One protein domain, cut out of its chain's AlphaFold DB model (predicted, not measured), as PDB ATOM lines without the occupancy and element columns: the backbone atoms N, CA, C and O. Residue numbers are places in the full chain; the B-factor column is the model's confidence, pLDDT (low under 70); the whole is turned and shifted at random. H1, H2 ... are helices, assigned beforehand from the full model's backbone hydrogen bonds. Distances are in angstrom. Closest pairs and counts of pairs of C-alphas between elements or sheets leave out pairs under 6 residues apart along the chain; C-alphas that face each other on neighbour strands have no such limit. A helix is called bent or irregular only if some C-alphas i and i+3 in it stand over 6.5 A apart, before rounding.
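What this domain is: This is residues 164 to 379 of the 822 residues of an uncharacterized protein of Ignavibacteria bacterium CG1_02_37_35 (UniProt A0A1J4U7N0). Short helices stack one after another into a long, loosely built solenoid, the chain winding back and forth from H1 at one end to H13 at the other. H2, H4, H6, H8, H10 and H12 form a row along one side, H5, H7 and H9 lie in a second row beside it, and the stack is loosest where H6 and H7 meet H8, with few contacts. The printed part has 216 residues, with thirteen named helices, H1 to H13, in that order along the chain, and no named strand; the class is all helix. The whole is loose, with a radius of gyration of the C-alphas of 21.9 A, and elongated, spanning 70 by 37 by 28 A.

Where its parts are: H1, residues 166 to 175, begins at C-alpha 166 (19.937, 37.854, 113.509). H2 holds residues 181 to 194, 20.2 A from first to last C-alpha, and H3 residues 202 to 209. H4 holds residues 217 to 227, H5 residues 230 to 239, H6 residues 245 to 258, 19.4 A long, and H7 residues 265 to 277, 18.3 A long. H8, residues 284 to 297, is 19.6 A long and begins at C-alpha 284 (59.256, 26.916, 97.672). H9 holds residues 301 to 312, 17.3 A long, and H10 residues 319 to 328. H11, residues 336 to 352, is the longest helix at 23.9 A and has a kink of 58 degrees near residue 346. H12 holds residues 355 to 364, and H13, residues 367 to 376, ends at C-alpha 376 (79.461, 41.737, 103.216). Four helices are irregular: C-alphas 167 and 170 of H1 are 7.2 A apart, 348 and 351 of H11 8.0 A, 368 and 371 of H13 7.1 A, and H9 only just, with 302 and 305 6.8 A apart.

How they stand to each other: H1 and H3 only just touch, with 3 pairs of C-alphas within 8 A, the closest being Ser 173 and Leu 204 at 6.2 A. H2 touches H4, closest at the C-alphas of Lys 185 and Thr 219, 5.3 A. H4, H5, H6 and H7 form an up and down bundle, each running against the one before it. H4 and H5 are a hairpin at a shallow tilt of 22 degrees, closest at the C-alphas of Phe 224 and Leu 233, 5.9 A. H4 touches H6 at Ile 222 and Tyr 258, their closest C-alphas, 5.9 A. H5 touches H7, the same way at a shallow tilt of 18 degrees, closest at the C-alphas of Ile 238 and Val 274, 6.6 A. H6 and H8 are close but not clearly touching; their closest C-alphas, Asn 249 and Ala 286, are 6.9 A apart. H8 and H9 are a hairpin at a shallow tilt of 16 degrees, closest at the C-alphas of Phe 284 and Ile 311, 5.3 A. H8 touches H10 at Leu 285 and Glu 321, their closest C-alphas, 5.5 A. H10 and H11 are another hairpin, closest at the C-alphas of Tyr 319 and Ile 349, 6.8 A. H10 touches H12, closest at the C-alphas of Thr 326 and Leu 357, 7.0 A. H12 and H13, a hairpin, only just touch, with 3 pairs of C-alphas within 8 A, the closest being Phe 362 and Val 370 at 6.5 A. H7 and H9 are apart. Every O i to N i+4 pair is within hydrogen-bond range in H2 to H8, H10 and H12; in H1 4 of 6 are, in H9 6 of 8, in H11 8 of 13 and in H13 4 of 6.

The domain as a whole: The C-alphas farthest apart, those of Asp 171 and Asn 371, are 70.4 A apart. The printed part has no cut, and no link between the helices is long. The mean pLDDT of the printed part is 76.5; 35 residues are under 70, among them residues 259 to 267, 328 to 334 and 347 to 353.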
ATOM      1  N   ASN A 164      21.440  43.884 110.658       75.44
ATOM      2  CA  ASN A 164      22.054  43.282 111.854       75.44
ATOM      3  C   ASN A 164      21.042  42.515 112.726       75.44
ATOM      4  O   ASN A 164      21.283  42.323 113.914       75.44
ATOM      5  N   ASP A 165      19.879  42.157 112.181       79.12
ATOM      6  CA  ASP A 165      18.835  41.467 112.932       79.12
ATOM      7  C   ASP A 165      18.917  39.953 112.726       79.12
ATOM      8  O   ASP A 165      18.289  39.385 111.831       79.12
ATOM      9  N   ASP A 166      19.683  39.295 113.592       82.12
ATOM     10  CA  ASP A 166      19.937  37.854 113.509       82.12
ATOM     11  C   ASP A 166      18.651  37.019 113.644       82.12
ATOM     12  O   ASP A 166      18.585  35.886 113.174       82.12
ATOM     13  N   SER A 167      17.577  37.592 114.207       81.69
ATOM     14  CA  SER A 167      16.280  36.912 114.329       81.69
ATOM     15  C   SER A 167      15.609  36.601 112.986       81.69
ATOM     16  O   SER A 167      14.721  35.750 112.928       81.69
ATOM     17  N   LEU A 168      16.037  37.260 111.903       82.69
ATOM     18  CA  LEU A 168      15.521  37.052 110.549       82.69
ATOM     19  C   LEU A 168      16.316  36.009 109.750       82.69
ATOM     20  O   LEU A 168      15.874  35.632 108.665       82.69
ATOM     21  N   ILE A 169      17.449  35.509 110.264       86.88
ATOM     22  CA  ILE A 169      18.331  34.582 109.535       86.88
ATOM     23  C   ILE A 169      17.576  33.332 109.086       86.88
ATOM     24  O   ILE A 169      17.709  32.928 107.935       86.88
ATOM     25  N   ASN A 170      16.728  32.755 109.939       85.75
ATOM     26  CA  ASN A 170      15.936  31.577 109.577       85.75
ATOM     27  C   ASN A 170      14.918  31.880 108.454       85.75
ATOM     28  O   ASN A 170      14.783  31.117 107.498       85.75
ATOM     29  N   ASP A 171      14.228  33.022 108.522       85.75
ATOM     30  CA  ASP A 171      13.239  33.428 107.511       85.75
ATOM     31  C   ASP A 171      13.906  33.715 106.146       85.75
ATOM     32  O   ASP A 171      13.411  33.308 105.086       85.75
ATOM     33  N   VAL A 172      15.077  34.358 106.175       87.50
ATOM     34  CA  VAL A 172      15.906  34.634 104.992       87.50
ATOM     35  C   VAL A 172      16.493  33.339 104.421       87.50
ATOM     36  O   VAL A 172      16.385  33.103 103.221       87.50
ATOM     37  N   SER A 173      17.024  32.461 105.273       88.19
ATOM     38  CA  SER A 173      17.573  31.141 104.922       88.19
ATOM     39  C   SER A 173      16.546  30.267 104.195       88.19
ATOM     40  O   SER A 173      16.817  29.706 103.131       88.19
ATOM     41  N   ASN A 174      15.309  30.216 104.695       86.06
ATOM     42  CA  ASN A 174      14.256  29.412 104.078       86.06
ATOM     43  C   ASN A 174      13.871  29.904 102.678       86.06
ATOM     44  O   ASN A 174      13.595  29.094 101.790       86.06
ATOM     45  N   SER A 175      13.917  31.213 102.442       87.31
ATOM     46  CA  SER A 175      13.542  31.819 101.159       87.31
ATOM     47  C   SER A 175      14.724  32.148 100.239       87.31
ATOM     48  O   SER A 175      14.506  32.698  99.160       87.31
ATOM     49  N   TRP A 176      15.958  31.812 100.625       92.25
ATOM     50  CA  TRP A 176      17.158  32.109  99.841       92.25
ATOM     51  C   TRP A 176      17.149  31.375  98.495       92.25
ATOM     52  O   TRP A 176      16.938  30.159  98.444       92.25
ATOM     53  N   SER A 177      17.358  32.113  97.405       88.62
ATOM     54  CA  SER A 177      17.194  31.613  96.028       88.62
ATOM     55  C   SER A 177      18.505  31.331  95.290       88.62
ATOM     56  O   SER A 177      18.471  30.739  94.213       88.62
ATOM     57  N   PHE A 178      19.649  31.706  95.869       89.50
ATOM     58  CA  PHE A 178      20.977  31.597  95.259       89.50
ATOM     59  C   PHE A 178      21.109  32.356  93.928       89.50
ATOM     60  O   PHE A 178      21.791  31.899  93.011       89.50
ATOM     61  N   GLU A 179      20.471  33.527  93.811       86.00
ATOM     62  CA  GLU A 179      20.423  34.306  92.560       86.00
ATOM     63  C   GLU A 179      21.810  34.712  92.054       86.00
ATOM     64  O   GLU A 179      22.053  34.749  90.848       86.00
ATOM     65  N   ASN A 180      22.730  35.037  92.969       88.94
ATOM     66  CA  ASN A 180      24.116  35.314  92.624       88.94
ATOM     67  C   ASN A 180      25.096  34.941  93.752       88.94
ATOM     68  O   ASN A 180      24.763  34.861  94.942       88.94
ATOM     69  N   GLN A 181      26.350  34.740  93.351       88.31
ATOM     70  CA  GLN A 181      27.459  34.357  94.221       88.31
ATOM     71  C   GLN A 181      27.812  35.423  95.262       88.31
ATOM     72  O   GLN A 181      28.092  35.082  96.408       88.31
ATOM     73  N   SER A 182      27.788  36.707  94.894       88.94
ATOM     74  CA  SER A 182      28.170  37.799  95.797       88.94
ATOM     75  C   SER A 182      27.227  37.889  97.001       88.94
ATOM     76  O   SER A 182      27.683  37.907  98.145       88.94
ATOM     77  N   SER A 183      25.912  37.846  96.765       89.44
ATOM     78  CA  SER A 183      24.887  37.800  97.810       89.44
ATOM     79  C   SER A 183      25.058  36.568  98.680       89.44
ATOM     80  O   SER A 183      25.082  36.681  99.899       89.44
ATOM     81  N   THR A 184      25.230  35.397  98.067       92.00
ATOM     82  CA  THR A 184      25.383  34.140  98.812       92.00
ATOM     83  C   THR A 184      26.602  34.198  99.730       92.00
ATOM     84  O   THR A 184      26.492  33.912 100.917       92.00
ATOM     85  N   LYS A 185      27.746  34.679  99.232       91.56
ATOM     86  CA  LYS A 185      28.955  34.873 100.038       91.56
ATOM     87  C   LYS A 185      28.734  35.837 101.208       91.56
ATOM     88  O   LYS A 185      29.120  35.514 102.328       91.56
ATOM     89  N   ARG A 186      28.098  36.997 100.976       91.19
ATOM     90  CA  ARG A 186      27.762  37.958 102.049       91.19
ATOM     91  C   ARG A 186      26.869  37.322 103.119       91.19
ATOM     92  O   ARG A 186      27.088  37.551 104.302       91.19
ATOM     93  N   PHE A 187      25.897  36.510 102.710       92.19
ATOM     94  CA  PHE A 187      24.982  35.828 103.622       92.19
ATOM     95  C   PHE A 187      25.697  34.801 104.496       92.19
ATOM     96  O   PHE A 187      25.548  34.827 105.713       92.19
ATOM     97  N   LEU A 188      26.556  33.973 103.902       90.69
ATOM     98  CA  LEU A 188      27.345  32.998 104.651       90.69
ATOM     99  C   LEU A 188      28.303  33.662 105.651       90.69
ATOM    100  O   LEU A 188      28.399  33.221 106.794       90.69
ATOM    101  N   LEU A 189      28.967  34.756 105.261       89.12
ATOM    102  CA  LEU A 189      29.807  35.527 106.185       89.12
ATOM    103  C   LEU A 189      28.996  36.080 107.361       89.12
ATOM    104  O   LEU A 189      29.449  36.000 108.498       89.12
ATOM    105  N   LYS A 190      27.775  36.562 107.107       87.25
ATOM    106  CA  LYS A 190      26.894  37.084 108.154       87.25
ATOM    107  C   LYS A 190      26.440  36.003 109.141       87.25
ATOM    108  O   LYS A 190      26.411  36.253 110.344       87.25
ATOM    109  N   ILE A 191      26.139  34.793 108.665       87.56
ATOM    110  CA  ILE A 191      25.831  33.651 109.547       87.56
ATOM    111  C   ILE A 191      27.048  33.303 110.411       87.56
ATOM    112  O   ILE A 191      26.913  33.055 111.606       87.56
ATOM    113  N   LYS A 192      28.250  33.346 109.821       83.62
ATOM    114  CA  LYS A 192      29.498  33.102 110.546       83.62
ATOM    115  C   LYS A 192      29.741  34.129 111.655       83.62
ATOM    116  O   LYS A 192      30.085  33.753 112.767       83.62
ATOM    117  N   GLU A 193      29.586  35.415 111.346       84.56
ATOM    118  CA  GLU A 193      29.818  36.522 112.288       84.56
ATOM    119  C   GLU A 193      28.905  36.463 113.517       84.56
ATOM    120  O   GLU A 193      29.270  36.964 114.577       84.56
ATOM    121  N   THR A 194      27.726  35.865 113.370       82.12
ATOM    122  CA  THR A 194      26.671  35.858 114.391       82.12
ATOM    123  C   THR A 194      26.628  34.556 115.194       82.12
ATOM    124  O   THR A 194      25.842  34.453 116.128       82.12
ATOM    125  N   ASP A 195      27.470  33.569 114.854       80.75
ATOM    126  CA  ASP A 195      27.493  32.219 115.449       80.75
ATOM    127  C   ASP A 195      26.116  31.514 115.425       80.75
ATOM    128  O   ASP A 195      25.757  30.701 116.275       80.75
ATOM    129  N   THR A 196      25.299  31.829 114.416       80.88
ATOM    130  CA  THR A 196      23.918  31.333 114.264       80.88
ATOM    131  C   THR A 196      23.834  30.116 113.349       80.88
ATOM    132  O   THR A 196      22.791  29.835 112.761       80.88
ATOM    133  N   VAL A 197      24.920  29.349 113.235       79.31
ATOM    134  CA  VAL A 197      25.021  28.163 112.363       79.31
ATOM    135  C   VAL A 197      23.862  27.185 112.582       79.31
ATOM    136  O   VAL A 197      23.321  26.636 111.625       79.31
ATOM    137  N   SER A 198      23.419  27.022 113.831       77.62
ATOM    138  CA  SER A 198      22.281  26.169 114.203       77.62
ATOM    139  C   SER A 198      20.935  26.600 113.599       77.62
ATOM    140  O   SER A 198      19.984  25.822 113.608       77.62
ATOM    141  N   GLN A 199      20.843  27.822 113.064       75.75
ATOM    142  CA  GLN A 199      19.657  28.384 112.412       75.75
ATOM    143  C   GLN A 199      19.661  28.185 110.886       75.75
ATOM    144  O   GLN A 199      18.686  28.536 110.217       75.75
ATOM    145  N   ILE A 200      20.732  27.614 110.318       79.00
ATOM    146  CA  ILE A 200      20.752  27.160 108.924       79.00
ATOM    147  C   ILE A 200      19.802  25.970 108.807       79.00
ATOM    148  O   ILE A 200      19.994  24.939 109.449       79.00
ATOM    149  N   THR A 201      18.778  26.080 107.962       79.38
ATOM    150  CA  THR A 201      17.860  24.963 107.763       79.38
ATOM    151  C   THR A 201      18.507  23.886 106.890       79.38
ATOM    152  O   THR A 201      19.196  24.223 105.921       79.38
ATOM    153  N   PRO A 202      18.271  22.588 107.165       80.25
ATOM    154  CA  PRO A 202      18.768  21.499 106.316       80.25
ATOM    155  C   PRO A 202      18.422  21.695 104.831       80.25
ATOM    156  O   PRO A 202      19.239  21.420 103.956       80.25
ATOM    157  N   SER A 203      17.262  22.296 104.545       81.44
ATOM    158  CA  SER A 203      16.828  22.644 103.189       81.44
ATOM    159  C   SER A 203      17.669  23.721 102.501       81.44
ATOM    160  O   SER A 203      17.760  23.731 101.275       81.44
ATOM    161  N   LEU A 204      18.270  24.668 103.233       83.75
ATOM    162  CA  LEU A 204      19.211  25.617 102.627       83.75
ATOM    163  C   LEU A 204      20.491  24.889 102.210       83.75
ATOM    164  O   LEU A 204      21.010  25.129 101.120       83.75
ATOM    165  N   TYR A 205      20.966  23.979 103.060       82.38
ATOM    166  CA  TYR A 205      22.174  23.214 102.798       82.38
ATOM    167  C   TYR A 205      22.035  22.282 101.589       82.38
ATOM    168  O   TYR A 205      22.883  22.309 100.698       82.38
ATOM    169  N   GLU A 206      20.951  21.511 101.514       84.00
ATOM    170  CA  GLU A 206      20.688  20.619 100.378       84.00
ATOM    171  C   GLU A 206      20.592  21.398  99.060       84.00
ATOM    172  O   GLU A 206      21.291  21.070  98.100       84.00
ATOM    173  N   ARG A 207      19.834  22.506  99.039       87.44
ATOM    174  CA  ARG A 207      19.735  23.386  97.860       87.44
ATOM    175  C   ARG A 207      21.075  24.009  97.467       87.44
ATOM    176  O   ARG A 207      21.314  24.239  96.283       87.44
ATOM    177  N   PHE A 208      21.959  24.282  98.426       84.62
ATOM    178  CA  PHE A 208      23.305  24.747  98.106       84.62
ATOM    179  C   PHE A 208      24.146  23.643  97.468       84.62
ATOM    180  O   PHE A 208      24.862  23.915  96.507       84.62
ATOM    181  N   LEU A 209      24.105  22.414  97.992       80.94
ATOM    182  CA  LEU A 209      24.907  21.310  97.452       80.94
ATOM    183  C   LEU A 209      24.606  21.065  95.970       80.94
ATOM    184  O   LEU A 209      25.524  20.777  95.209       80.94
ATOM    185  N   GLU A 210      23.363  21.280  95.540       83.75
ATOM    186  CA  GLU A 210      22.966  21.238  94.126       83.75
ATOM    187  C   GLU A 210      23.619  22.340  93.263       83.75
ATOM    188  O   GLU A 210      23.690  22.223  92.039       83.75
ATOM    189  N   LYS A 211      24.103  23.420  93.887       82.44
ATOM    190  CA  LYS A 211      24.676  24.618  93.248       82.44
ATOM    191  C   LYS A 211      26.171  24.816  93.518       82.44
ATOM    192  O   LYS A 211      26.762  25.721  92.930       82.44
ATOM    193  N   ASN A 212      26.813  23.993  94.347       77.25
ATOM    194  CA  ASN A 212      28.197  24.189  94.811       77.25
ATOM    195  C   ASN A 212      29.237  24.335  93.676       77.25
ATOM    196  O   ASN A 212      30.177  25.122  93.786       77.25
ATOM    197  N   THR A 213      29.030  23.654  92.547       78.69
ATOM    198  CA  THR A 213      29.882  23.729  91.348       78.69
ATOM    199  C   THR A 213      29.812  25.073  90.618       78.69
ATOM    200  O   THR A 213      30.670  25.353  89.786       78.69
ATOM    201  N   THR A 214      28.812  25.908  90.920       81.12
ATOM    202  CA  THR A 214      28.617  27.232  90.302       81.12
ATOM    203  C   THR A 214      29.223  28.378  91.109       81.12
ATOM    204  O   THR A 214      29.333  29.488  90.594       81.12
ATOM    205  N   PHE A 215      29.639  28.124  92.351       85.12
ATOM    206  CA  PHE A 215      30.254  29.125  93.218       85.12
ATOM    207  C   PHE A 215      31.781  29.053  93.181       85.12
ATOM    208  O   PHE A 215      32.365  27.983  92.994       85.12
ATOM    209  N   ASP A 216      32.440  30.191  93.423       86.88
ATOM    210  CA  ASP A 216      33.887  30.203  93.611       86.88
ATOM    211  C   ASP A 216      34.325  29.374  94.828       86.88
ATOM    212  O   ASP A 216      33.555  29.007  95.724       86.88
ATOM    213  N   VAL A 217      35.621  29.088  94.856       83.62
ATOM    214  CA  VAL A 217      36.244  28.290  95.909       83.62
ATOM    215  C   VAL A 217      36.120  28.949  97.284       83.62
ATOM    216  O   VAL A 217      35.982  28.255  98.283       83.62
ATOM    217  N   GLU A 218      36.097  30.280  97.361       85.19
ATOM    218  CA  GLU A 218      35.964  30.988  98.638       85.19
ATOM    219  C   GLU A 218      34.586  30.811  99.267       85.19
ATOM    220  O   GLU A 218      34.483  30.529 100.455       85.19
ATOM    221  N   THR A 219      33.533  30.954  98.467       86.94
ATOM    222  CA  THR A 219      32.142  30.808  98.903       86.94
ATOM    223  C   THR A 219      31.886  29.378  99.368       86.94
ATOM    224  O   THR A 219      31.268  29.173 100.412       86.94
ATOM    225  N   ASN A 220      32.435  28.393  98.650       86.19
ATOM    226  CA  ASN A 220      32.382  26.993  99.059       86.19
ATOM    227  C   ASN A 220      33.164  26.731 100.359       86.19
ATOM    228  O   ASN A 220      32.633  26.070 101.246       86.19
ATOM    229  N   ILE A 221      34.375  27.285 100.525       82.75
ATOM    230  CA  ILE A 221      35.147  27.168 101.779       82.75
ATOM    231  C   ILE A 221      34.362  27.732 102.964       82.75
ATOM    232  O   ILE A 221      34.257  27.061 103.988       82.75
ATOM    233  N   ILE A 222      33.796  28.939 102.829       83.75
ATOM    234  CA  ILE A 222      33.012  29.568 103.901       83.75
ATOM    235  C   ILE A 222      31.847  28.651 104.280       83.75
ATOM    236  O   ILE A 222      31.651  28.381 105.463       83.75
ATOM    237  N   LEU A 223      31.120  28.105 103.303       82.88
ATOM    238  CA  LEU A 223      30.009  27.209 103.602       82.88
ATOM    239  C   LEU A 223      30.451  25.922 104.297       82.88
ATOM    240  O   LEU A 223      29.910  25.586 105.345       82.88
ATOM    241  N   PHE A 224      31.381  25.169 103.711       82.69
ATOM    242  CA  PHE A 224      31.791  23.893 104.296       82.69
ATOM    243  C   PHE A 224      32.387  24.091 105.692       82.69
ATOM    244  O   PHE A 224      32.195  23.238 106.553       82.69
ATOM    245  N   SER A 225      33.020  25.245 105.941       77.56
ATOM    246  CA  SER A 225      33.486  25.614 107.278       77.56
ATOM    247  C   SER A 225      32.360  25.883 108.277       77.56
ATOM    248  O   SER A 225      32.520  25.569 109.449       77.56
ATOM    249  N   LEU A 226      31.218  26.418 107.829       78.94
ATOM    250  CA  LEU A 226      30.040  26.620 108.679       78.94
ATOM    251  C   LEU A 226      29.384  25.296 109.070       78.94
ATOM    252  O   LEU A 226      28.732  25.229 110.099       78.94
ATOM    253  N   LEU A 227      29.526  24.258 108.252       77.19
ATOM    254  CA  LEU A 227      28.789  23.004 108.416       77.19
ATOM    255  C   LEU A 227      29.611  21.875 109.033       77.19
ATOM    256  O   LEU A 227      29.065  20.799 109.258       77.19
ATOM    257  N   ASP A 228      30.902  22.114 109.267       75.62
ATOM    258  CA  ASP A 228      31.845  21.138 109.823       75.62
ATOM    259  C   ASP A 228      31.885  19.798 109.042       75.62
ATOM    260  O   ASP A 228      32.132  18.728 109.593       75.62
ATOM    261  N   ASP A 229      31.625  19.834 107.726       76.31
ATOM    262  CA  ASP A 229      31.581  18.647 106.853       76.31
ATOM    263  C   ASP A 229      32.872  18.518 106.023       76.31
ATOM    264  O   ASP A 229      32.939  18.849 104.831       76.31
ATOM    265  N   GLU A 230      33.932  18.039 106.682       73.44
ATOM    266  CA  GLU A 230      35.276  17.911 106.101       73.44
ATOM    267  C   GLU A 230      35.317  16.970 104.883       73.44
ATOM    268  O   GLU A 230      36.023  17.232 103.908       73.44
ATOM    269  N   GLN A 231      34.545  15.878 104.896       75.62
ATOM    270  CA  GLN A 231      34.562  14.890 103.810       75.62
ATOM    271  C   GLN A 231      34.001  15.463 102.507       75.62
ATOM    272  O   GLN A 231      34.516  15.167 101.420       75.62
ATOM    273  N   LYS A 232      32.973  16.312 102.594       77.75
ATOM    274  CA  LYS A 232      32.426  16.972 101.406       77.75
ATOM    275  C   LYS A 232      33.294  18.120 100.917       77.75
ATOM    276  O   LYS A 232      33.379  18.293  99.705       77.75
ATOM    277  N   LEU A 233      34.000  18.828 101.802       78.88
ATOM    278  CA  LEU A 233      35.005  19.817 101.391       78.88
ATOM    279  C   LEU A 233      36.127  19.164 100.567       78.88
ATOM    280  O   LEU A 233      36.532  19.677  99.525       78.88
ATOM    281  N   VAL A 234      36.585  17.985 100.991       74.19
ATOM    282  CA  VAL A 234      37.588  17.196 100.260       74.19
ATOM    283  C   VAL A 234      37.043  16.710  98.926       74.19
ATOM    284  O   VAL A 234      37.693  16.869  97.896       74.19
ATOM    285  N   SER A 235      35.831  16.154  98.931       79.50
ATOM    286  CA  SER A 235      35.169  15.698  97.706       79.50
ATOM    287  C   SER A 235      34.994  16.852  96.715       79.50
ATOM    288  O   SER A 235      35.223  16.674  95.518       79.50
ATOM    289  N   TYR A 236      34.682  18.054  97.213       84.06
ATOM    290  CA  TYR A 236      34.638  19.280  96.427       84.06
ATOM    291  C   TYR A 236      36.009  19.613  95.826       84.06
ATOM    292  O   TYR A 236      36.101  19.724  94.604       84.06
ATOM    293  N   PHE A 237      37.085  19.680  96.620       81.38
ATOM    294  CA  PHE A 237      38.425  19.969  96.090       81.38
ATOM    295  C   PHE A 237      38.909  18.929  95.070       81.38
ATOM    296  O   PHE A 237      39.495  19.291  94.052       81.38
ATOM    297  N   ILE A 238      38.610  17.644  95.282       80.06
ATOM    298  CA  ILE A 238      38.918  16.578  94.317       80.06
ATOM    299  C   ILE A 238      38.123  16.768  93.018       80.06
ATOM    300  O   ILE A 238      38.659  16.530  91.930       80.06
ATOM    301  N   SER A 239      36.867  17.219  93.114       79.56
ATOM    302  CA  SER A 239      35.989  17.452  91.960       79.56
ATOM    303  C   SER A 239      36.386  18.661  91.104       79.56
ATOM    304  O   SER A 239      35.955  18.754  89.953       79.56
ATOM    305  N   LEU A 240      37.231  19.565  91.618       80.56
ATOM    306  CA  LEU A 240      37.717  20.710  90.852       80.56
ATOM    307  C   LEU A 240      38.540  20.230  89.647       80.56
ATOM    308  O   LEU A 240      39.495  19.450  89.775       80.56
ATOM    309  N   LYS A 241      38.130  20.693  88.457       75.31
ATOM    310  CA  LYS A 241      38.797  20.387  87.181       75.31
ATOM    311  C   LYS A 241      40.207  20.969  87.134       75.31
ATOM    312  O   LYS A 241      41.115  20.297  86.660       75.31
ATOM    313  N   GLU A 242      40.372  22.173  87.667       74.81
ATOM    314  CA  GLU A 242      41.648  22.865  87.804       74.81
ATOM    315  C   GLU A 242      41.927  23.030  89.298       74.81
ATOM    316  O   GLU A 242      41.241  23.771  90.002       74.81
ATOM    317  N   PHE A 243      42.892  22.261  89.792       73.94
ATOM    318  CA  PHE A 243      43.469  22.427  91.120       73.94
ATOM    319  C   PHE A 243      44.945  22.704  90.863       73.94
ATOM    320  O   PHE A 243      45.682  21.793  90.498       73.94
ATOM    321  N   ASP A 244      45.340  23.973  90.910       73.38
ATOM    322  CA  ASP A 244      46.715  24.412  90.688       73.38
ATOM    323  C   ASP A 244      47.280  25.081  91.949       73.38
ATOM    324  O   ASP A 244      46.623  25.186  92.988       73.38
ATOM    325  N   LEU A 245      48.535  25.508  91.879       64.31
ATOM    326  CA  LEU A 245      49.224  26.104  93.013       64.31
ATOM    327  C   LEU A 245      48.650  27.469  93.425       64.31
ATOM    328  O   LEU A 245      48.592  27.776  94.617       64.31
ATOM    329  N   ALA A 246      48.242  28.290  92.455       70.25
ATOM    330  CA  ALA A 246      47.635  29.585  92.741       70.25
ATOM    331  C   ALA A 246      46.337  29.384  93.529       70.25
ATOM    332  O   ALA A 246      46.085  30.078  94.519       70.25
ATOM    333  N   LEU A 247      45.562  28.367  93.146       76.75
ATOM    334  CA  LEU A 247      44.359  27.977  93.847       76.75
ATOM    335  C   LEU A 247      44.657  27.387  95.228       76.75
ATOM    336  O   LEU A 247      43.988  27.767  96.183       76.75
ATOM    337  N   LEU A 248      45.676  26.533  95.374       76.75
ATOM    338  CA  LEU A 248      46.083  25.977  96.670       76.75
ATOM    339  C   LEU A 248      46.482  27.074  97.670       76.75
ATOM    340  O   LEU A 248      46.012  27.063  98.807       76.75
ATOM    341  N   ASN A 249      47.291  28.049  97.246       68.38
ATOM    342  CA  ASN A 249      47.667  29.190  98.086       68.38
ATOM    343  C   ASN A 249      46.439  30.023  98.471       68.38
ATOM    344  O   ASN A 249      46.249  30.340  99.644       68.38
ATOM    345  N   SER A 250      45.562  30.297  97.498       77.88
ATOM    346  CA  SER A 250      44.291  30.988  97.733       77.88
ATOM    347  C   SER A 250      43.418  30.235  98.744       77.88
ATOM    348  O   SER A 250      42.818  30.850  99.620       77.88
ATOM    349  N   ILE A 251      43.369  28.904  98.662       78.44
ATOM    350  CA  ILE A 251      42.623  28.040  99.582       78.44
ATOM    351  C   ILE A 251      43.209  28.106 100.991       78.44
ATOM    352  O   ILE A 251      42.444  28.287 101.932       78.44
ATOM    353  N   ILE A 252      44.531  28.000 101.149       72.50
ATOM    354  CA  ILE A 252      45.200  28.059 102.459       72.50
ATOM    355  C   ILE A 252      44.928  29.405 103.138       72.50
ATOM    356  O   ILE A 252      44.487  29.442 104.287       72.50
ATOM    357  N   GLU A 253      45.112  30.515 102.418       74.69
ATOM    358  CA  GLU A 253      44.823  31.854 102.941       74.69
ATOM    359  C   GLU A 253      43.348  32.004 103.335       74.69
ATOM    360  O   GLU A 253      43.029  32.548 104.395       74.69
ATOM    361  N   LYS A 254      42.431  31.486 102.510       78.00
ATOM    362  CA  LYS A 254      40.986  31.556 102.760       78.00
ATOM    363  C   LYS A 254      40.545  30.648 103.907       78.00
ATOM    364  O   LYS A 254      39.690  31.061 104.682       78.00
ATOM    365  N   ILE A 255      41.125  29.463 104.071       72.56
ATOM    366  CA  ILE A 255      40.851  28.572 105.210       72.56
ATOM    367  C   ILE A 255      41.327  29.214 106.513       72.56
ATOM    368  O   ILE A 255      40.561  29.237 107.477       72.56
ATOM    369  N   ASN A 256      42.521  29.820 106.517       67.88
ATOM    370  CA  ASN A 256      43.029  30.574 107.667       67.88
ATOM    371  C   ASN A 256      42.140  31.775 108.004       67.88
ATOM    372  O   ASN A 256      41.910  32.078 109.170       67.88
ATOM    373  N   LYS A 257      41.608  32.457 106.986       77.62
ATOM    374  CA  LYS A 257      40.736  33.619 107.175       77.62
ATOM    375  C   LYS A 257      39.318  33.244 107.625       77.62
ATOM    376  O   LYS A 257      38.706  33.977 108.402       77.62
ATOM    377  N   TYR A 258      38.757  32.151 107.104       71.25
ATOM    378  CA  TYR A 258      37.318  31.883 107.185       71.25
ATOM    379  C   TYR A 258      36.911  30.629 107.940       71.25
ATOM    380  O   TYR A 258      35.729  30.529 108.251       71.25
ATOM    381  N   SER A 259      37.806  29.730 108.319       63.38
ATOM    382  CA  SER A 259      37.402  28.573 109.111       63.38
ATOM    383  C   SER A 259      37.703  28.784 110.596       63.38
ATOM    384  O   SER A 259      38.756  29.294 110.954       63.38
ATOM    385  N   THR A 260      36.779  28.390 111.471       58.28
ATOM    386  CA  THR A 260      37.109  28.010 112.860       58.28
ATOM    387  C   THR A 260      37.836  26.656 112.899       58.28
ATOM    388  O   THR A 260      38.432  26.302 113.907       58.28
ATOM    389  N   ILE A 261      37.848  25.940 111.764       52.59
ATOM    390  CA  ILE A 261      38.618  24.720 111.452       52.59
ATOM    391  C   ILE A 261      40.129  25.012 111.321       52.59
ATOM    392  O   ILE A 261      40.926  24.086 111.172       52.59
ATOM    393  N   SER A 262      40.571  26.266 111.495       46.62
ATOM    394  CA  SER A 262      41.980  26.676 111.621       46.62
ATOM    395  C   SER A 262      42.667  26.121 112.880       46.62
ATOM    396  O   SER A 262      43.588  26.729 113.410       46.62
ATOM    397  N   SER A 263      42.173  25.003 113.407       51.88
ATOM    398  CA  SER A 263      42.768  24.208 114.464       51.88
ATOM    399  C   SER A 263      42.732  22.699 114.165       51.88
ATOM    400  O   SER A 263      43.083  21.916 115.047       51.88
ATOM    401  N   ASN A 264      42.302  22.251 112.970       61.69
ATOM    402  CA  ASN A 264      42.236  20.824 112.646       61.69
ATOM    403  C   ASN A 264      43.386  20.377 111.717       61.69
ATOM    404  O   ASN A 264      43.277  20.497 110.492       61.69
ATOM    405  N   PRO A 265      44.453  19.770 112.273       62.19
ATOM    406  CA  PRO A 265      45.486  19.019 111.557       62.19
ATOM    407  C   PRO A 265      45.003  18.197 110.359       62.19
ATOM    408  O   PRO A 265      45.706  18.051 109.357       62.19
ATOM    409  N   LYS A 266      43.782  17.657 110.454       65.75
ATOM    410  CA  LYS A 266      43.171  16.821 109.425       65.75
ATOM    411  C   LYS A 266      42.887  17.592 108.137       65.75
ATOM    412  O   LYS A 266      43.138  17.039 107.073       65.75
ATOM    413  N   THR A 267      42.456  18.853 108.202       68.19
ATOM    414  CA  THR A 267      42.155  19.661 107.004       68.19
ATOM    415  C   THR A 267      43.424  19.977 106.207       68.19
ATOM    416  O   THR A 267      43.441  19.825 104.986       68.19
ATOM    417  N   PHE A 268      44.531  20.308 106.879       70.19
ATOM    418  CA  PHE A 268      45.820  20.523 106.207       70.19
ATOM    419  C   PHE A 268      46.435  19.228 105.671       70.19
ATOM    420  O   PHE A 268      46.961  19.218 104.556       70.19
ATOM    421  N   LYS A 269      46.298  18.114 106.403       72.44
ATOM    422  CA  LYS A 269      46.643  16.780 105.892       72.44
ATOM    423  C   LYS A 269      45.871  16.468 104.610       72.44
ATOM    424  O   LYS A 269      46.450  15.998 103.638       72.44
ATOM    425  N   LEU A 270      44.573  16.747 104.601       70.44
ATOM    426  CA  LEU A 270      43.702  16.503 103.458       70.44
ATOM    427  C   LEU A 270      44.072  17.380 102.255       70.44
ATOM    428  O   LEU A 270      44.138  16.861 101.148       70.44
ATOM    429  N   LEU A 271      44.399  18.662 102.450       74.19
ATOM    430  CA  LEU A 271      44.909  19.525 101.373       74.19
ATOM    431  C   LEU A 271      46.225  19.009 100.787       74.19
ATOM    432  O   LEU A 271      46.398  19.025  99.569       74.19
ATOM    433  N   PHE A 272      47.128  18.517 101.638       74.06
ATOM    434  CA  PHE A 272      48.381  17.909 101.197       74.06
ATOM    435  C   PHE A 272      48.136  16.628 100.381       74.06
ATOM    436  O   PHE A 272      48.721  16.461  99.312       74.06
ATOM    437  N   GLU A 273      47.218  15.758 100.819       74.38
ATOM    438  CA  GLU A 273      46.823  14.560 100.064       74.38
ATOM    439  C   GLU A 273      46.124  14.906  98.737       74.38
ATOM    440  O   GLU A 273      46.388  14.264  97.721       74.38
ATOM    441  N   VAL A 274      45.293  15.956  98.694       77.88
ATOM    442  CA  VAL A 274      44.674  16.434  97.444       77.88
ATOM    443  C   VAL A 274      45.744  16.965  96.486       77.88
ATOM    444  O   VAL A 274      45.761  16.549  95.325       77.88
ATOM    445  N   ALA A 275      46.675  17.801  96.960       75.88
ATOM    446  CA  ALA A 275      47.784  18.319  96.154       75.88
ATOM    447  C   ALA A 275      48.661  17.188  95.590       75.88
ATOM    448  O   ALA A 275      49.004  17.193  94.405       75.88
ATOM    449  N   LYS A 276      48.940  16.169  96.411       75.31
ATOM    450  CA  LYS A 276      49.666  14.962  96.009       75.31
ATOM    451  C   LYS A 276      48.893  14.135  94.980       75.31
ATOM    452  O   LYS A 276      49.467  13.734  93.975       75.31
ATOM    453  N   SER A 277      47.592  13.914  95.184       77.50
ATOM    454  CA  SER A 277      46.747  13.136  94.260       77.50
ATOM    455  C   SER A 277      46.596  13.788  92.880       77.50
ATOM    456  O   SER A 277      46.398  13.094  91.883       77.50
ATOM    457  N   LYS A 278      46.715  15.120  92.815       76.25
ATOM    458  CA  LYS A 278      46.624  15.924  91.590       76.25
ATOM    459  C   LYS A 278      47.996  16.233  90.967       76.25
ATOM    460  O   LYS A 278      48.034  16.933  89.962       76.25
ATOM    461  N   ASN A 279      49.101  15.708  91.519       74.50
ATOM    462  CA  ASN A 279      50.481  15.985  91.086       74.50
ATOM    463  C   ASN A 279      50.813  17.491  90.995       74.50
ATOM    464  O   ASN A 279      51.468  17.934  90.052       74.50
ATOM    465  N   ILE A 280      50.362  18.293  91.962       75.12
ATOM    466  CA  ILE A 280      50.637  19.736  91.965       75.12
ATOM    467  C   ILE A 280      52.044  19.992  92.490       75.12
ATOM    468  O   ILE A 280      52.369  19.633  93.622       75.12
ATOM    469  N   THR A 281      52.862  20.674  91.693       70.62
ATOM    470  CA  THR A 281      54.156  21.197  92.137       70.62
ATOM    471  C   THR A 281      53.928  22.352  93.114       70.62
ATOM    472  O   THR A 281      53.397  23.399  92.743       70.62
ATOM    473  N   ILE A 282      54.298  22.163  94.382       70.25
ATOM    474  CA  ILE A 282      54.208  23.199  95.419       70.25
ATOM    475  C   ILE A 282      55.449  24.093  95.319       70.25
ATOM    476  O   ILE A 282      56.562  23.591  95.434       70.25
ATOM    477  N   THR A 283      55.288  25.410  95.133       72.56
ATOM    478  CA  THR A 283      56.436  26.342  95.163       72.56
ATOM    479  C   THR A 283      57.129  26.348  96.516       72.56
ATOM    480  O   THR A 283      56.474  26.216  97.552       72.56
ATOM    481  N   PHE A 284      58.416  26.681  96.501       74.31
ATOM    482  CA  PHE A 284      59.256  26.916  97.672       74.31
ATOM    483  C   PHE A 284      58.577  27.729  98.796       74.31
ATOM    484  O   PHE A 284      58.486  27.259  99.930       74.31
ATOM    485  N   LEU A 285      58.012  28.906  98.482       73.69
ATOM    486  CA  LEU A 285      57.340  29.768  99.470       73.69
ATOM    487  C   LEU A 285      56.134  29.089 100.133       73.69
ATOM    488  O   LEU A 285      55.937  29.183 101.344       73.69
ATOM    489  N   ALA A 286      55.320  28.401  99.332       72.75
ATOM    490  CA  ALA A 286      54.141  27.690  99.810       72.75
ATOM    491  C   ALA A 286      54.535  26.511 100.710       72.75
ATOM    492  O   ALA A 286      53.934  26.320 101.765       72.75
ATOM    493  N   ALA A 287      55.588  25.774 100.342       78.44
ATOM    494  CA  ALA A 287      56.120  24.686 101.155       78.44
ATOM    495  C   ALA A 287      56.652  25.191 102.510       78.44
ATOM    496  O   ALA A 287      56.382  24.567 103.533       78.44
ATOM    497  N   LEU A 288      57.329  26.346 102.545       76.06
ATOM    498  CA  LEU A 288      57.806  26.972 103.786       76.06
ATOM    499  C   LEU A 288      56.677  27.479 104.684       76.06
ATOM    500  O   LEU A 288      56.704  27.221 105.887       76.06
ATOM    501  N   LYS A 289      55.675  28.160 104.117       76.38
ATOM    502  CA  LYS A 289      54.495  28.613 104.871       76.38
ATOM    503  C   LYS A 289      53.733  27.425 105.462       76.38
ATOM    504  O   LYS A 289      53.352  27.465 106.629       76.38
ATOM    505  N   LEU A 290      53.573  26.349 104.686       75.56
ATOM    506  CA  LEU A 290      52.940  25.116 105.151       75.56
ATOM    507  C   LEU A 290      53.767  24.442 106.254       75.56
ATOM    508  O   LEU A 290      53.208  24.001 107.252       75.56
ATOM    509  N   LEU A 291      55.095  24.400 106.102       79.69
ATOM    510  CA  LEU A 291      56.005  23.833 107.096       79.69
ATOM    511  C   LEU A 291      55.933  24.582 108.428       79.69
ATOM    512  O   LEU A 291      55.813  23.954 109.479       79.69
ATOM    513  N   ARG A 292      55.981  25.917 108.379       79.12
ATOM    514  CA  ARG A 292      55.869  26.767 109.563       79.12
ATOM    515  C   ARG A 292      54.564  26.519 110.297       79.12
ATOM    516  O   ARG A 292      54.587  26.218 111.482       79.12
ATOM    517  N   LEU A 293      53.456  26.581 109.564       72.94
ATOM    518  CA  LEU A 293      52.124  26.375 110.111       72.94
ATOM    519  C   LEU A 293      52.006  24.987 110.764       72.94
ATOM    520  O   LEU A 293      51.674  24.882 111.940       72.94
ATOM    521  N   LEU A 294      52.369  23.917 110.047       75.12
ATOM    522  CA  LEU A 294      52.260  22.536 110.538       75.12
ATOM    523  C   LEU A 294      53.132  22.239 111.767       75.12
ATOM    524  O   LEU A 294      52.749  21.408 112.595       75.12
ATOM    525  N   ILE A 295      54.293  22.885 111.901       75.06
ATOM    526  CA  ILE A 295      55.210  22.619 113.015       75.06
ATOM    527  C   ILE A 295      54.979  23.571 114.192       75.06
ATOM    528  O   ILE A 295      54.851  23.079 115.311       75.06
ATOM    529  N   GLU A 296      54.914  24.891 113.976       73.19
ATOM    530  CA  GLU A 296      54.731  25.865 115.069       73.19
ATOM    531  C   GLU A 296      53.334  25.779 115.677       73.19
ATOM    532  O   GLU A 296      53.208  25.740 116.900       73.19
ATOM    533  N   GLU A 297      52.289  25.731 114.847       70.50
ATOM    534  CA  GLU A 297      50.912  25.781 115.349       70.50
ATOM    535  C   GLU A 297      50.395  24.394 115.748       70.50
ATOM    536  O   GLU A 297      49.609  24.279 116.688       70.50
ATOM    537  N   TYR A 298      50.862  23.329 115.082       69.44
ATOM    538  CA  TYR A 298      50.277  21.988 115.234       69.44
ATOM    539  C   TYR A 298      51.228  20.887 115.700       69.44
ATOM    540  O   TYR A 298      50.778  19.765 115.925       69.44
ATOM    541  N   SER A 299      52.525  21.168 115.866       76.31
ATOM    542  CA  SER A 299      53.515  20.185 116.340       76.31
ATOM    543  C   SER A 299      53.604  18.885 115.510       76.31
ATOM    544  O   SER A 299      54.037  17.854 116.027       76.31
ATOM    545  N   MET A 300      53.242  18.903 114.219       76.69
ATOM    546  CA  MET A 300      53.222  17.704 113.364       76.69
ATOM    547  C   MET A 300      54.578  17.424 112.702       76.69
ATOM    548  O   MET A 300      54.789  17.660 111.507       76.69
ATOM    549  N   LYS A 301      55.531  16.916 113.490       79.38
ATOM    550  CA  LYS A 301      56.917  16.670 113.050       79.38
ATOM    551  C   LYS A 301      57.044  15.639 111.922       79.38
ATOM    552  O   LYS A 301      58.029  15.668 111.189       79.38
ATOM    553  N   GLU A 302      56.072  14.749 111.742       76.38
ATOM    554  CA  GLU A 302      56.086  13.713 110.704       76.38
ATOM    555  C   GLU A 302      56.039  14.269 109.266       76.38
ATOM    556  O   GLU A 302      56.498  13.598 108.341       76.38
ATOM    557  N   TYR A 303      55.571  15.510 109.069       75.12
ATOM    558  CA  TYR A 303      55.558  16.173 107.754       75.12
ATOM    559  C   TYR A 303      56.825  16.986 107.463       75.12
ATOM    560  O   TYR A 303      56.999  17.453 106.336       75.12
ATOM    561  N   LEU A 304      57.745  17.105 108.430       77.62
ATOM    562  CA  LEU A 304      59.004  17.833 108.251       77.62
ATOM    563  C   LEU A 304      59.827  17.258 107.092       77.62
ATOM    564  O   LEU A 304      60.327  18.019 106.277       77.62
ATOM    565  N   GLN A 305      59.949  15.931 106.989       78.50
ATOM    566  CA  GLN A 305      60.741  15.285 105.932       78.50
ATOM    567  C   GLN A 305      60.114  15.423 104.528       78.50
ATOM    568  O   GLN A 305      60.818  15.874 103.625       78.50
ATOM    569  N   PRO A 306      58.813  15.123 104.320       77.06
ATOM    570  CA  PRO A 306      58.151  15.340 103.030       77.06
ATOM    571  C   PRO A 306      58.168  16.794 102.547       77.06
ATOM    572  O   PRO A 306      58.300  17.044 101.353       77.06
ATOM    573  N   LEU A 307      58.028  17.763 103.455       77.06
ATOM    574  CA  LEU A 307      58.067  19.177 103.086       77.06
ATOM    575  C   LEU A 307      59.494  19.672 102.879       77.06
ATOM    576  O   LEU A 307      59.731  20.451 101.962       77.06
ATOM    577  N   ALA A 308      60.456  19.173 103.659       76.12
ATOM    578  CA  ALA A 308      61.867  19.446 103.425       76.12
ATOM    579  C   ALA A 308      62.300  18.980 102.031       76.12
ATOM    580  O   ALA A 308      62.958  19.740 101.332       76.12
ATOM    581  N   SER A 309      61.910  17.782 101.583       76.25
ATOM    582  CA  SER A 309      62.285  17.310 100.242       76.25
ATOM    583  C   SER A 309      61.703  18.174  99.117       76.25
ATOM    584  O   SER A 309      62.391  18.391  98.124       76.25
ATOM    585  N   LEU A 310      60.492  18.716  99.294       74.81
ATOM    586  CA  LEU A 310      59.879  19.696  98.385       74.81
ATOM    587  C   LEU A 310      60.618  21.046  98.390       74.81
ATOM    588  O   LEU A 310      60.865  21.624  97.334       74.81
ATOM    589  N   ILE A 311      61.017  21.533  99.568       77.44
ATOM    590  CA  ILE A 311      61.803  22.771  99.725       77.44
ATOM    591  C   ILE A 311      63.168  22.633  99.037       77.44
ATOM    592  O   ILE A 311      63.627  23.561  98.379       77.44
ATOM    593  N   LEU A 312      63.806  21.467  99.149       76.62
ATOM    594  CA  LEU A 312      65.129  21.205  98.572       76.62
ATOM    595  C   LEU A 312      65.121  21.068  97.043       76.62
ATOM    596  O   LEU A 312      66.188  21.135  96.436       76.62
ATOM    597  N   SER A 313      63.958  20.857  96.420       77.81
ATOM    598  CA  SER A 313      63.844  20.712  94.962       77.81
ATOM    599  C   SER A 313      63.675  22.027  94.194       77.81
ATOM    600  O   SER A 313      63.764  22.009  92.970       77.81
ATOM    601  N   GLU A 314      63.453  23.155  94.874       79.56
ATOM    602  CA  GLU A 314      63.201  24.460  94.242       79.56
ATOM    603  C   GLU A 314      64.307  25.475  94.575       79.56
ATOM    604  O   GLU A 314      64.783  25.538  95.707       79.56
ATOM    605  N   GLU A 315      64.708  26.304  93.606       77.38
ATOM    606  CA  GLU A 315      65.632  27.430  93.835       77.38
ATOM    607  C   GLU A 315      64.909  28.636  94.460       77.38
ATOM    608  O   GLU A 315      63.750  28.901  94.135       77.38
ATOM    609  N   ILE A 316      65.608  29.390  95.320       77.38
ATOM    610  CA  ILE A 316      65.102  30.628  95.935       77.38
ATOM    611  C   ILE A 316      65.188  31.764  94.917       77.38
ATOM    612  O   ILE A 316      66.276  32.135  94.483       77.38
ATOM    613  N   LYS A 317      64.047  32.338  94.537       76.56
ATOM    614  CA  LYS A 317      63.950  33.272  93.401       76.56
ATOM    615  C   LYS A 317      63.958  34.743  93.813       76.56
ATOM    616  O   LYS A 317      64.231  35.600  92.974       76.56
ATOM    617  N   ASN A 318      63.615  35.068  95.063       76.81
ATOM    618  CA  ASN A 318      63.465  36.456  95.518       76.81
ATOM    619  C   ASN A 318      63.698  36.640  97.036       76.81
ATOM    620  O   ASN A 318      63.813  35.683  97.800       76.81
ATOM    621  N   TYR A 319      63.764  37.905  97.472       70.06
ATOM    622  CA  TYR A 319      63.968  38.295  98.873       70.06
ATOM    623  C   TYR A 319      62.856  37.817  99.822       70.06
ATOM    624  O   TYR A 319      63.154  37.465 100.961       70.06
ATOM    625  N   GLU A 320      61.592  37.797  99.386       73.81
ATOM    626  CA  GLU A 320      60.458  37.369 100.221       73.81
ATOM    627  C   GLU A 320      60.568  35.882 100.580       73.81
ATOM    628  O   GLU A 320      60.415  35.506 101.743       73.81
ATOM    629  N   GLU A 321      60.932  35.047  99.604       76.44
ATOM    630  CA  GLU A 321      61.219  33.627  99.804       76.44
ATOM    631  C   GLU A 321      62.356  33.403 100.802       76.44
ATOM    632  O   GLU A 321      62.242  32.554 101.691       76.44
ATOM    633  N   LEU A 322      63.429  34.193 100.717       72.50
ATOM    634  CA  LEU A 322      64.539  34.110 101.663       72.50
ATOM    635  C   LEU A 322      64.142  34.592 103.066       72.50
ATOM    636  O   LEU A 322      64.497  33.953 104.056       72.50
ATOM    637  N   TYR A 323      63.383  35.686 103.166       72.38
ATOM    638  CA  TYR A 323      62.890  36.217 104.435       72.38
ATOM    639  C   TYR A 323      62.031  35.185 105.174       72.38
ATOM    640  O   TYR A 323      62.319  34.848 106.325       72.38
ATOM    641  N   GLU A 324      61.035  34.606 104.501       73.06
ATOM    642  CA  GLU A 324      60.212  33.555 105.104       73.06
ATOM    643  C   GLU A 324      61.039  32.317 105.461       73.06
ATOM    644  O   GLU A 324      60.880  31.765 106.549       73.06
ATOM    645  N   SER A 325      62.010  31.940 104.626       72.25
ATOM    646  CA  SER A 325      62.925  30.842 104.954       72.25
ATOM    647  C   SER A 325      63.697  31.079 106.246       72.25
ATOM    648  O   SER A 325      63.829  30.175 107.071       72.25
ATOM    649  N   THR A 326      64.205  32.298 106.444       67.69
ATOM    650  CA  THR A 326      64.946  32.647 107.661       67.69
ATOM    651  C   THR A 326      64.063  32.720 108.901       67.69
ATOM    652  O   THR A 326      64.527  32.379 109.986       67.69
ATOM    653  N   ASN A 327      62.787  33.093 108.768       70.50
ATOM    654  CA  ASN A 327      61.832  32.992 109.873       70.50
ATOM    655  C   ASN A 327      61.579  31.525 110.240       70.50
ATOM    656  O   ASN A 327      61.514  31.189 111.422       70.50
ATOM    657  N   CYS A 328      61.536  30.641 109.240       69.12
ATOM    658  CA  CYS A 328      61.418  29.205 109.449       69.12
ATOM    659  C   CYS A 328      62.681  28.564 110.050       69.12
ATOM    660  O   CYS A 328      62.563  27.490 110.632       69.12
ATOM    661  N   LEU A 329      63.867  29.193 109.979       67.44
ATOM    662  CA  LEU A 329      65.134  28.628 110.488       67.44
ATOM    663  C   LEU A 329      65.089  28.228 111.969       67.44
ATOM    664  O   LEU A 329      65.737  27.256 112.350       67.44
ATOM    665  N   LYS A 330      64.296  28.919 112.799       66.31
ATOM    666  CA  LYS A 330      64.098  28.542 114.212       66.31
ATOM    667  C   LYS A 330      63.397  27.190 114.382       66.31
ATOM    668  O   LYS A 330      63.583  26.531 115.396       66.31
ATOM    669  N   ILE A 331      62.591  26.804 113.398       67.50
ATOM    670  CA  ILE A 331      61.754  25.599 113.383       67.50
ATOM    671  C   ILE A 331      62.538  24.412 112.815       67.50
ATOM    672  O   ILE A 331      62.374  23.273 113.245       67.50
ATOM    673  N   ILE A 332      63.397  24.689 111.833       67.94
ATOM    674  CA  ILE A 332      64.168  23.696 111.074       67.94
ATOM    675  C   ILE A 332      65.642  23.647 111.474       67.94
ATOM    676  O   ILE A 332      66.436  23.094 110.718       67.94
ATOM    677  N   SER A 333      66.025  24.206 112.628       62.16
ATOM    678  CA  SER A 333      67.423  24.253 113.092       62.16
ATOM    679  C   SER A 333      68.110  22.881 113.085       62.16
ATOM    680  O   SER A 333      69.321  22.793 112.909       62.16
ATOM    681  N   ASP A 334      67.327  21.806 113.203       63.78
ATOM    682  CA  ASP A 334      67.809  20.423 113.209       63.78
ATOM    683  C   ASP A 334      67.923  19.803 111.798       63.78
ATOM    684  O   ASP A 334      68.459  18.704 111.633       63.78
ATOM    685  N   ASN A 335      67.438  20.479 110.750       70.44
ATOM    686  CA  ASN A 335      67.420  19.976 109.377       70.44
ATOM    687  C   ASN A 335      68.549  20.587 108.531       70.44
ATOM    688  O   ASN A 335      68.350  21.528 107.757       70.44
ATOM    689  N   ARG A 336      69.743  19.987 108.649       68.75
ATOM    690  CA  ARG A 336      70.969  20.383 107.924       68.75
ATOM    691  C   ARG A 336      70.779  20.578 106.420       68.75
ATOM    692  O   ARG A 336      71.439  21.427 105.833       68.75
ATOM    693  N   LEU A 337      69.891  19.814 105.780       69.06
ATOM    694  CA  LEU A 337      69.695  19.914 104.335       69.06
ATOM    695  C   LEU A 337      69.093  21.265 103.935       69.06
ATOM    696  O   LEU A 337      69.572  21.872 102.980       69.06
ATOM    697  N   ILE A 338      68.089  21.759 104.671       70.75
ATOM    698  CA  ILE A 338      67.456  23.051 104.356       70.75
ATOM    699  C   ILE A 338      68.419  24.202 104.659       70.75
ATOM    700  O   ILE A 338      68.512  25.139 103.870       70.75
ATOM    701  N   ILE A 339      69.188  24.104 105.750       68.94
ATOM    702  CA  ILE A 339      70.239  25.079 106.075       68.94
ATOM    703  C   ILE A 339      71.264  25.149 104.936       68.94
ATOM    704  O   ILE A 339      71.562  26.236 104.449       68.94
ATOM    705  N   ASN A 340      71.735  24.007 104.430       71.06
ATOM    706  CA  ASN A 340      72.691  23.968 103.318       71.06
ATOM    707  C   ASN A 340      72.117  24.549 102.020       71.06
ATOM    708  O   ASN A 340      72.838  25.191 101.257       71.06
ATOM    709  N   HIS A 341      70.823  24.353 101.768       75.00
ATOM    710  CA  HIS A 341      70.138  24.935 100.614       75.00
ATOM    711  C   HIS A 341      69.993  26.458 100.719       75.00
ATOM    712  O   HIS A 341      70.260  27.186  99.757       75.00
ATOM    713  N   LEU A 342      69.659  26.955 101.911       71.44
ATOM    714  CA  LEU A 342      69.588  28.387 102.199       71.44
ATOM    715  C   LEU A 342      70.950  29.062 102.079       71.44
ATOM    716  O   LEU A 342      71.063  30.116 101.455       71.44
ATOM    717  N   SER A 343      71.992  28.423 102.603       68.25
ATOM    718  CA  SER A 343      73.356  28.936 102.516       68.25
ATOM    719  C   SER A 343      73.882  28.959 101.078       68.25
ATOM    720  O   SER A 343      74.517  29.929 100.680       68.25
ATOM    721  N   LYS A 344      73.558  27.963 100.236       73.25
ATOM    722  CA  LYS A 344      73.868  28.020  98.791       73.25
ATOM    723  C   LYS A 344      73.193  29.202  98.093       73.25
ATOM    724  O   LYS A 344      73.805  29.840  97.239       73.25
ATOM    725  N   SER A 345      71.959  29.505  98.483       73.62
ATOM    726  CA  SER A 345      71.166  30.596  97.907       73.62
ATOM    727  C   SER A 345      71.593  31.983  98.414       73.62
ATOM    728  O   SER A 345      71.304  32.993  97.773       73.62
ATOM    729  N   TYR A 346      72.338  32.053  99.526       70.44
ATOM    730  CA  TYR A 346      72.849  33.299 100.108       70.44
ATOM    731  C   TYR A 346      73.616  34.154  99.094       70.44
ATOM    732  O   TYR A 346      73.352  35.350  98.969       70.44
ATOM    733  N   HIS A 347      74.518  33.543  98.317       68.44
ATOM    734  CA  HIS A 347      75.340  34.262  97.338       68.44
ATOM    735  C   HIS A 347      74.519  35.005  96.278       68.44
ATOM    736  O   HIS A 347      74.965  36.034  95.779       68.44
ATOM    737  N   GLN A 348      73.323  34.511  95.947       69.25
ATOM    738  CA  GLN A 348      72.464  35.117  94.930       69.25
ATOM    739  C   GLN A 348      71.720  36.359  95.451       69.25
ATOM    740  O   GLN A 348      71.374  37.233  94.661       69.25
ATOM    741  N   ILE A 349      71.493  36.461  96.768       68.50
ATOM    742  CA  ILE A 349      70.567  37.446  97.368       68.50
ATOM    743  C   ILE A 349      71.277  38.374  98.375       68.50
ATOM    744  O   ILE A 349      70.691  39.336  98.868       68.50
ATOM    745  N   ASN A 350      72.562  38.147  98.658       69.12
ATOM    746  CA  ASN A 350      73.333  38.856  99.687       69.12
ATOM    747  C   ASN A 350      73.243  40.400  99.625       69.12
ATOM    748  O   ASN A 350      73.140  41.069 100.656       69.12
ATOM    749  N   SER A 351      73.204  40.977  98.421       66.06
ATOM    750  CA  SER A 351      73.078  42.432  98.227       66.06
ATOM    751  C   SER A 351      71.735  43.017  98.692       66.06
ATOM    752  O   SER A 351      71.622  44.228  98.845       66.06
ATOM    753  N   GLN A 352      70.721  42.180  98.928       66.44
ATOM    754  CA  GLN A 352      69.366  42.581  99.325       66.44
ATOM    755  C   GLN A 352      69.063  42.298 100.807       66.44
ATOM    756  O   GLN A 352      67.991  42.651 101.301       66.44
ATOM    757  N   LEU A 353      69.980  41.650 101.535       67.06
ATOM    758  CA  LEU A 353      69.753  41.235 102.917       67.06
ATOM    759  C   LEU A 353      69.909  42.389 103.915       67.06
ATOM    760  O   LEU A 353      70.919  43.086 103.938       67.06
ATOM    761  N   LYS A 354      68.919  42.535 104.804       75.19
ATOM    762  CA  LYS A 354      69.007  43.411 105.985       75.19
ATOM    763  C   LYS A 354      69.904  42.781 107.057       75.19
ATOM    764  O   LYS A 354      69.933  41.559 107.194       75.19
ATOM    765  N   ASP A 355      70.550  43.608 107.877       70.75
ATOM    766  CA  ASP A 355      71.514  43.168 108.900       70.75
ATOM    767  C   ASP A 355      70.926  42.164 109.916       70.75
ATOM    768  O   ASP A 355      71.603  41.215 110.308       70.75
ATOM    769  N   LEU A 356      69.639  42.276 110.277       72.69
ATOM    770  CA  LEU A 356      68.970  41.305 111.162       72.69
ATOM    771  C   LEU A 356      68.930  39.880 110.572       72.69
ATOM    772  O   LEU A 356      69.064  38.897 111.299       72.69
ATOM    773  N   LEU A 357      68.751  39.761 109.255       70.56
ATOM    774  CA  LEU A 357      68.715  38.471 108.558       70.56
ATOM    775  C   LEU A 357      70.113  37.872 108.453       70.56
ATOM    776  O   LEU A 357      70.291  36.677 108.690       70.56
ATOM    777  N   ARG A 358      71.109  38.722 108.167       77.50
ATOM    778  CA  ARG A 358      72.523  38.339 108.191       77.50
ATOM    779  C   ARG A 358      72.918  37.801 109.565       77.50
ATOM    780  O   ARG A 358      73.612  36.797 109.625       77.50
ATOM    781  N   LEU A 359      72.423  38.399 110.653       78.50
ATOM    782  CA  LEU A 359      72.683  37.943 112.022       78.50
ATOM    783  C   LEU A 359      72.168  36.512 112.277       78.50
ATOM    784  O   LEU A 359      72.897  35.678 112.808       78.50
ATOM    785  N   ASN A 360      70.928  36.214 111.875       76.06
ATOM    786  CA  ASN A 360      70.343  34.877 112.042       76.06
ATOM    787  C   ASN A 360      71.097  33.828 111.213       76.06
ATOM    788  O   ASN A 360      71.386  32.735 111.701       76.06
ATOM    789  N   LEU A 361      71.461  34.172 109.974       73.81
ATOM    790  CA  LEU A 361      72.289  33.307 109.136       73.81
ATOM    791  C   LEU A 361      73.673  33.103 109.752       73.81
ATOM    792  O   LEU A 361      74.142  31.975 109.797       73.81
ATOM    793  N   PHE A 362      74.285  34.148 110.314       79.94
ATOM    794  CA  PHE A 362      75.594  34.067 110.960       79.94
ATOM    795  C   PHE A 362      75.615  33.073 112.127       79.94
ATOM    796  O   PHE A 362      76.571  32.312 112.254       79.94
ATOM    797  N   THR A 363      74.550  33.018 112.939       76.69
ATOM    798  CA  THR A 363      74.447  32.056 114.058       76.69
ATOM    799  C   THR A 363      74.320  30.595 113.623       76.69
ATOM    800  O   THR A 363      74.704  29.695 114.371       76.69
ATOM    801  N   LEU A 364      73.769  30.352 112.431       70.06
ATOM    802  CA  LEU A 364      73.402  29.018 111.940       70.06
ATOM    803  C   LEU A 364      74.304  28.515 110.808       70.06
ATOM    804  O   LEU A 364      74.240  27.338 110.460       70.06
ATOM    805  N   ALA A 365      75.112  29.397 110.223       67.38
ATOM    806  CA  ALA A 365      75.986  29.091 109.107       67.38
ATOM    807  C   ALA A 365      77.014  28.014 109.478       67.38
ATOM    808  O   ALA A 365      77.625  28.045 110.549       67.38
ATOM    809  N   GLU A 366      77.229  27.076 108.555       69.19
ATOM    810  CA  GLU A 366      78.436  26.254 108.556       69.19
ATOM    811  C   GLU A 366      79.659  27.135 108.242       69.19
ATOM    812  O   GLU A 366      79.546  28.166 107.572       69.19
ATOM    813  N   ASP A 367      80.832  26.686 108.688       72.06
ATOM    814  CA  ASP A 367      82.151  27.321 108.542       72.06
ATOM    815  C   ASP A 367      82.404  27.963 107.158       72.06
ATOM    816  O   ASP A 367      83.052  29.005 107.039       72.06
ATOM    817  N   ILE A 368      81.860  27.378 106.090       70.06
ATOM    818  CA  ILE A 368      82.087  27.812 104.706       70.06
ATOM    819  C   ILE A 368      81.532  29.227 104.436       70.06
ATOM    820  O   ILE A 368      82.100  29.946 103.621       70.06
ATOM    821  N   TYR A 369      80.485  29.664 105.144       73.94
ATOM    822  CA  TYR A 369      79.758  30.910 104.831       73.94
ATOM    823  C   TYR A 369      80.056  32.074 105.777       73.94
ATOM    824  O   TYR A 369      79.665  33.214 105.516       73.94
ATOM    825  N   VAL A 370      80.762  31.805 106.876       80.62
ATOM    826  CA  VAL A 370      81.126  32.809 107.885       80.62
ATOM    827  C   VAL A 370      81.893  33.970 107.242       80.62
ATOM    828  O   VAL A 370      81.556  35.132 107.469       80.62
ATOM    829  N   ASN A 371      82.851  33.662 106.363       81.25
ATOM    830  CA  ASN A 371      83.646  34.662 105.648       81.25
ATOM    831  C   ASN A 371      82.812  35.549 104.726       81.25
ATOM    832  O   ASN A 371      83.007  36.762 104.704       81.25
ATOM    833  N   ASP A 372      81.865  34.976 103.988       79.06
ATOM    834  CA  ASP A 372      81.033  35.755 103.073       79.06
ATOM    835  C   ASP A 372      80.122  36.720 103.830       79.06
ATOM    836  O   ASP A 372      79.965  37.873 103.420       79.06
ATOM    837  N   ILE A 373      79.562  36.281 104.962       80.56
ATOM    838  CA  ILE A 373      78.736  37.136 105.818       80.56
ATOM    839  C   ILE A 373      79.576  38.276 106.406       80.56
ATOM    840  O   ILE A 373      79.162  39.432 106.325       80.56
ATOM    841  N   ILE A 374      80.772  37.983 106.929       82.44
ATOM    842  CA  ILE A 374      81.686  39.000 107.479       82.44
ATOM    843  C   ILE A 374      82.075  40.026 106.411       82.44
ATOM    844  O   ILE A 374      81.981  41.232 106.640       82.44
ATOM    845  N   ASN A 375      82.469  39.556 105.225       81.31
ATOM    846  CA  ASN A 375      82.958  40.413 104.146       81.31
ATOM    847  C   ASN A 375      81.877  41.334 103.569       81.31
ATOM    848  O   ASN A 375      82.197  42.371 102.989       81.31
ATOM    849  N   THR A 376      80.604  40.979 103.745       79.81
ATOM    850  CA  THR A 376      79.461  41.737 103.216       79.81
ATOM    851  C   THR A 376      78.635  42.446 104.282       79.81
ATOM    852  O   THR A 376      77.625  43.075 103.960       79.81
ATOM    853  N   TRP A 377      79.071  42.411 105.544       82.06
ATOM    854  CA  TRP A 377      78.417  43.131 106.629       82.06
ATOM    855  C   TRP A 377      78.594  44.646 106.465       82.06
ATOM    856  O   TRP A 377      79.708  45.175 106.510       82.06
ATOM    857  N   GLU A 378      77.480  45.354 106.270       74.94
ATOM    858  CA  GLU A 378      77.468  46.812 106.097       74.94
ATOM    859  C   GLU A 378      77.418  47.568 107.429       74.94
ATOM    860  O   GLU A 378      77.833  48.720 107.476       74.94
ATOM    861  N   GLY A 379      76.934  46.932 108.503       68.44
ATOM    862  CA  GLY A 379      77.013  47.460 109.868       68.44
ATOM    863  C   GLY A 379      76.180  48.708 110.140       68.44
ATOM    864  O   GLY A 379      76.510  49.460 111.056       68.44
TER     865      GLY A 379